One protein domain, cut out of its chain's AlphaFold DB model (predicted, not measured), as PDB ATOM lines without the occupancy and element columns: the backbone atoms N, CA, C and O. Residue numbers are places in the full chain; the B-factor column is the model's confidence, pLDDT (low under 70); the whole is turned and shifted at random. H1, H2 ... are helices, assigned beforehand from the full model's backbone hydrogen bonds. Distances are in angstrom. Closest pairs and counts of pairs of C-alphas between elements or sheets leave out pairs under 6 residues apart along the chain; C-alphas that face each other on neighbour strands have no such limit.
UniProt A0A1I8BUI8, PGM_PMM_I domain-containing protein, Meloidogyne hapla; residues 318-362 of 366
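What this domain is: This is residues 318 to 362 of the 366 residues of the protein "PGM_PMM_I domain-containing protein" of Meloidogyne hapla (UniProt A0A1I8BUI8). The chain makes a long, open loop: H1 runs along one half of the length, a long stretch with no named element, residues 334 to 351, turns at the end of H1 and folds back along the length, and H2 then runs the same way as H1, nearly parallel to it but set off towards the other end. The two helices overlap little along the length, and H1 meets H2 with residue 318 alone. The printed part has 45 residues with two named helices, H1 then H2, and no named strand; the class is all helix. The whole is loose, with a radius of gyration of the C-alphas of 12.4 A, and its outline is a rod of 38 by 16 by 15 A.

How they stand to each other: H1, residues 318 to 333, and H2, residues 352 to 361, only just touch, with 3 pairs of C-alphas within 8 A. H1 touches H2 with residue 318 alone, and the closest C-alphas of the two helices, those of Ala 318 and Ser 354, are 7.3 A apart. The helices run the same way at a shallow tilt of 9 degrees, and their centres are 16.0 A apart. In both H1 and H2 every O i to N i+4 pair is within hydrogen-bond range.

Where its parts are: H1 begins at C-alpha 318, (222.668, 212.535, 202.766), and ends at C-alpha 333, (238.987, 227.532, 201.135), a length of 22.2 A. H2 begins at C-alpha 352, (211.434, 213.211, 197.225), and measures 13.3 A to C-alpha 361, (220.196, 222.641, 200.367).

The domain as a whole: The C-alphas of Gly 335 and Tyr 349, 38.9 A apart, are the two farthest apart. Residues 330 to 335, of which 330 to 333 belong to H1, stand free, and so do residues 347 to 353. The link from H1 to H2, 18 residues, is long. The printed part has no cut, and no printed residue is under 70 in pLDDT.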
ATOM      1  N   ALA A 318     222.666 211.132 202.349       94.56
ATOM      2  CA  ALA A 318     222.668 212.535 202.766       94.56
ATOM      3  C   ALA A 318     223.850 212.882 203.675       94.56
ATOM      4  O   ALA A 318     224.517 213.892 203.450       94.56
ATOM      5  N   ILE A 319     224.151 212.022 204.650       93.25
ATOM      6  CA  ILE A 319     225.282 212.202 205.566       93.25
ATOM      7  C   ILE A 319     226.612 212.166 204.805       93.25
ATOM      8  O   ILE A 319     227.423 213.077 204.969       93.25
ATOM      9  N   PHE A 320     226.830 211.162 203.947       91.88
ATOM     10  CA  PHE A 320     228.068 211.076 203.164       91.88
ATOM     11  C   PHE A 320     228.223 212.247 202.196       91.88
ATOM     12  O   PHE A 320     229.305 212.819 202.096       91.88
ATOM     13  N   THR A 321     227.139 212.639 201.528       93.00
ATOM     14  CA  THR A 321     227.142 213.759 200.583       93.00
ATOM     15  C   THR A 321     227.475 215.068 201.280       93.00
ATOM     16  O   THR A 321     228.332 215.811 200.807       93.00
ATOM     17  N   LYS A 322     226.854 215.326 202.436       91.38
ATOM     18  CA  LYS A 322     227.163 216.497 203.258       91.38
ATOM     19  C   LYS A 322     228.628 216.504 203.688       91.38
ATOM     20  O   LYS A 322     229.297 217.507 203.479       91.38
ATOM     21  N   PHE A 323     229.123 215.387 204.224       89.50
ATOM     22  CA  PHE A 323     230.511 215.276 204.669       89.50
ATOM     23  C   PHE A 323     231.497 215.535 203.524       89.50
ATOM     24  O   PHE A 323     232.378 216.376 203.656       89.50
ATOM     25  N   ILE A 324     231.329 214.871 202.376       88.81
ATOM     26  CA  ILE A 324     232.213 215.067 201.218       88.81
ATOM     27  C   ILE A 324     232.169 216.529 200.755       88.81
ATOM     28  O   ILE A 324     233.225 217.122 200.544       88.81
ATOM     29  N   ASN A 325     230.980 217.132 200.651       87.75
ATOM     30  CA  ASN A 325     230.835 218.533 200.255       87.75
ATOM     31  C   ASN A 325     231.563 219.488 201.220       87.75
ATOM     32  O   ASN A 325     232.263 220.396 200.776       87.75
ATOM     33  N   GLU A 326     231.455 219.259 202.532       88.00
ATOM     34  CA  GLU A 326     232.171 220.032 203.556       88.00
ATOM     35  C   GLU A 326     233.694 219.905 203.398       88.00
ATOM     36  O   GLU A 326     234.384 220.924 203.370       88.00
ATOM     37  N   GLN A 327     234.213 218.691 203.181       87.12
ATOM     38  CA  GLN A 327     235.648 218.482 202.952       87.12
ATOM     39  C   GLN A 327     236.145 219.165 201.667       87.12
ATOM     40  O   GLN A 327     237.235 219.739 201.659       87.12
ATOM     41  N   LEU A 328     235.361 219.130 200.584       87.81
ATOM     42  CA  LEU A 328     235.707 219.801 199.324       87.81
ATOM     43  C   LEU A 328     235.708 221.328 199.477       87.81
ATOM     44  O   LEU A 328     236.594 221.998 198.944       87.81
ATOM     45  N   ASN A 329     234.742 221.884 200.211       86.88
ATOM     46  CA  ASN A 329     234.664 223.321 200.477       86.88
ATOM     47  C   ASN A 329     235.813 223.801 201.370       86.88
ATOM     48  O   ASN A 329     236.405 224.846 201.093       86.88
ATOM     49  N   GLU A 330     236.175 223.023 202.389       88.44
ATOM     50  CA  GLU A 330     237.321 223.306 203.256       88.44
ATOM     51  C   GLU A 330     238.637 223.274 202.463       88.44
ATOM     52  O   GLU A 330     239.449 224.194 202.543       88.44
ATOM     53  N   ALA A 331     238.836 222.258 201.621       88.94
ATOM     54  CA  ALA A 331     240.016 222.155 200.767       88.94
ATOM     55  C   ALA A 331     240.131 223.336 199.777       88.94
ATOM     56  O   ALA A 331     241.208 223.926 199.654       88.94
ATOM     57  N   LYS A 332     239.023 223.745 199.138       89.44
ATOM     58  CA  LYS A 332     238.975 224.948 198.281       89.44
ATOM     59  C   LYS A 332     239.296 226.224 199.061       89.44
ATOM     60  O   LYS A 332     240.066 227.051 198.580       89.44
ATOM     61  N   SER A 333     238.742 226.371 200.265       90.38
ATOM     62  CA  SER A 333     238.987 227.532 201.135       90.38
ATOM     63  C   SER A 333     240.455 227.628 201.562       90.38
ATOM     64  O   SER A 333     240.993 228.725 201.673       90.38
ATOM     65  N   ASN A 334     241.133 226.484 201.691       94.00
ATOM     66  CA  ASN A 334     242.573 226.388 201.940       94.00
ATOM     67  C   ASN A 334     243.438 226.511 200.664       94.00
ATOM     68  O   ASN A 334     244.632 226.210 200.689       94.00
ATOM     69  N   GLY A 335     242.859 226.949 199.540       92.75
ATOM     70  CA  GLY A 335     243.577 227.230 198.294       92.75
ATOM     71  C   GLY A 335     243.923 226.001 197.453       92.75
ATOM     72  O   GLY A 335     244.707 226.116 196.509       92.75
ATOM     73  N   GLN A 336     243.364 224.824 197.758       93.12
ATOM     74  CA  GLN A 336     243.580 223.636 196.934       93.12
ATOM     75  C   GLN A 336     242.755 223.711 195.646       93.12
ATOM     76  O   GLN A 336     241.545 223.948 195.665       93.12
ATOM     77  N   LEU A 337     243.407 223.454 194.510       88.06
ATOM     78  CA  LEU A 337     242.724 223.304 193.231       88.06
ATOM     79  C   LEU A 337     242.094 221.910 193.154       88.06
ATOM     80  O   LEU A 337     242.800 220.909 193.048       88.06
ATOM     81  N   ILE A 338     240.764 221.849 193.185       85.56
ATOM     82  CA  ILE A 338     240.016 220.595 193.073       85.56
ATOM     83  C   ILE A 338     239.403 220.495 191.679       85.56
ATOM     84  O   ILE A 338     238.503 221.262 191.346       85.56
ATOM     85  N   ASN A 339     239.856 219.516 190.896       86.25
ATOM     86  CA  ASN A 339     239.272 219.165 189.603       86.25
ATOM     87  C   ASN A 339     238.515 217.830 189.707       86.25
ATOM     88  O   ASN A 339     238.992 216.796 189.241       86.25
ATOM     89  N   LEU A 340     237.382 217.844 190.410       84.81
ATOM     90  CA  LEU A 340     236.513 216.686 190.628       84.81
ATOM     91  C   LEU A 340     235.054 217.125 190.516       84.81
ATOM     92  O   LEU A 340     234.692 218.175 191.044       84.81
ATOM     93  N   THR A 341     234.225 216.288 189.896       82.81
ATOM     94  CA  THR A 341     232.764 216.400 189.951       82.81
ATOM     95  C   THR A 341     232.212 215.411 190.974       82.81
ATOM     96  O   THR A 341     232.801 214.354 191.229       82.81
ATOM     97  N   PHE A 342     231.091 215.761 191.597       83.88
ATOM     98  CA  PHE A 342     230.456 214.949 192.629       83.88
ATOM     99  C   PHE A 342     228.946 214.911 192.400       83.88
ATOM    100  O   PHE A 342     228.330 215.934 192.130       83.88
ATOM    101  N   GLY A 343     228.351 213.723 192.499       89.94
ATOM    102  CA  GLY A 343     226.934 213.521 192.222       89.94
ATOM    103  C   GLY A 343     226.337 212.410 193.073       89.94
ATOM    104  O   GLY A 343     227.042 211.528 193.564       89.94
ATOM    105  N   VAL A 344     225.016 212.464 193.228       92.88
ATOM    106  CA  VAL A 344     224.221 211.497 193.988       92.88
ATOM    107  C   VAL A 344     223.323 210.729 193.024       92.88
ATOM    108  O   VAL A 344     222.612 211.327 192.222       92.88
ATOM    109  N   VAL A 345     223.342 209.399 193.113       93.94
ATOM    110  CA  VAL A 345     222.480 208.516 192.314       93.94
ATOM    111  C   VAL A 345     221.419 207.913 193.226       93.94
ATOM    112  O   VAL A 345     221.745 207.284 194.230       93.94
ATOM    113  N   GLN A 346     220.150 208.097 192.869       94.19
ATOM    114  CA  GLN A 346     218.999 207.550 193.586       94.19
ATOM    115  C   GLN A 346     218.134 206.704 192.650       94.19
ATOM    116  O   GLN A 346     218.228 206.800 191.428       94.19
ATOM    117  N   THR A 347     217.269 205.878 193.235       93.12
ATOM    118  CA  THR A 347     216.206 205.176 192.504       93.12
ATOM    119  C   THR A 347     214.867 205.875 192.736       93.12
ATOM    120  O   THR A 347     214.750 206.730 193.611       93.12
ATOM    121  N   ALA A 348     213.820 205.466 192.016       93.44
ATOM    122  CA  ALA A 348     212.465 205.986 192.220       93.44
ATOM    123  C   ALA A 348     211.873 205.681 193.615       93.44
ATOM    124  O   ALA A 348     210.857 206.264 193.981       93.44
ATOM    125  N   TYR A 349     212.489 204.782 194.397       89.56
ATOM    126  CA  TYR A 349     212.080 204.497 195.777       89.56
ATOM    127  C   TYR A 349     212.553 205.550 196.784       89.56
ATOM    128  O   TYR A 349     212.122 205.513 197.939       89.56
ATOM    129  N   ALA A 350     213.445 206.455 196.374       90.62
ATOM    130  CA  ALA A 350     213.957 207.495 197.246       90.62
ATOM    131  C   ALA A 350     212.867 208.496 197.642       90.62
ATOM    132  O   ALA A 350     211.980 208.845 196.857       90.62
ATOM    133  N   ASN A 351     212.945 209.000 198.870       89.50
ATOM    134  CA  ASN A 351     212.026 210.028 199.334       89.50
ATOM    135  C   ASN A 351     212.291 211.342 198.583       89.50
ATOM    136  O   ASN A 351     213.410 211.850 198.624       89.50
ATOM    137  N   GLY A 352     211.271 211.954 197.974       91.69
ATOM    138  CA  GLY A 352     211.434 213.211 197.225       91.69
ATOM    139  C   GLY A 352     212.031 214.372 198.039       91.69
ATOM    140  O   GLY A 352     212.693 215.241 197.474       91.69
ATOM    141  N   ASN A 353     211.878 214.373 199.369       92.62
ATOM    142  CA  ASN A 353     212.537 215.355 200.234       92.62
ATOM    143  C   ASN A 353     214.058 215.164 200.293       92.62
ATOM    144  O   ASN A 353     214.773 216.149 200.454       92.62
ATOM    145  N   SER A 354     214.565 213.936 200.139       93.00
ATOM    146  CA  SER A 354     216.009 213.694 200.035       93.00
ATOM    147  C   SER A 354     216.563 214.297 198.742       93.00
ATOM    148  O   SER A 354     217.528 215.055 198.788       93.00
ATOM    149  N   THR A 355     215.885 214.098 197.607       92.75
ATOM    150  CA  THR A 355     216.257 214.713 196.323       92.75
ATOM    151  C   THR A 355     216.240 216.241 196.400       92.75
ATOM    152  O   THR A 355     217.184 216.892 195.949       92.75
ATOM    153  N   ARG A 356     215.220 216.830 197.044       92.44
ATOM    154  CA  ARG A 356     215.181 218.280 197.319       92.44
ATOM    155  C   ARG A 356     216.328 218.732 198.216       92.44
ATOM    156  O   ARG A 356     216.933 219.761 197.957       92.44
ATOM    157  N   TYR A 357     216.680 217.966 199.247       92.00
ATOM    158  CA  TYR A 357     217.822 218.290 200.104       92.00
ATOM    159  C   TYR A 357     219.139 218.353 199.311       92.00
ATOM    160  O   TYR A 357     219.901 219.310 199.459       92.00
ATOM    161  N   PHE A 358     219.385 217.389 198.422       90.88
ATOM    162  CA  PHE A 358     220.588 217.378 197.584       90.88
ATOM    163  C   PHE A 358     220.650 218.556 196.607       90.88
ATOM    164  O   PHE A 358     221.700 219.181 196.461       90.88
ATOM    165  N   THR A 359     219.526 218.871 195.968       88.44
ATOM    166  CA  THR A 359     219.449 219.887 194.906       88.44
ATOM    167  C   THR A 359     219.336 221.313 195.446       88.44
ATOM    168  O   THR A 359     219.983 222.214 194.923       88.44
ATOM    169  N   GLU A 360     218.570 221.530 196.516       88.50
ATOM    170  CA  GLU A 360     218.252 222.872 197.024       88.50
ATOM    171  C   GLU A 360     219.081 223.280 198.251       88.50
ATOM    172  O   GLU A 360     219.309 224.470 198.463       88.50
ATOM    173  N   LYS A 361     219.496 222.327 199.104       84.00
ATOM    174  CA  LYS A 361     220.196 222.641 200.367       84.00
ATOM    175  C   LYS A 361     221.697 222.439 200.291       84.00
ATOM    176  O   LYS A 361     222.434 223.310 200.741       84.00
ATOM    177  N   LEU A 362     222.146 221.297 199.776       79.56
ATOM    178  CA  LEU A 362     223.578 221.036 199.629       79.56
ATOM    179  C   LEU A 362     224.184 221.776 198.437       79.56
ATOM    180  O   LEU A 362     225.377 222.064 198.482       79.56
TER     181      LEU A 362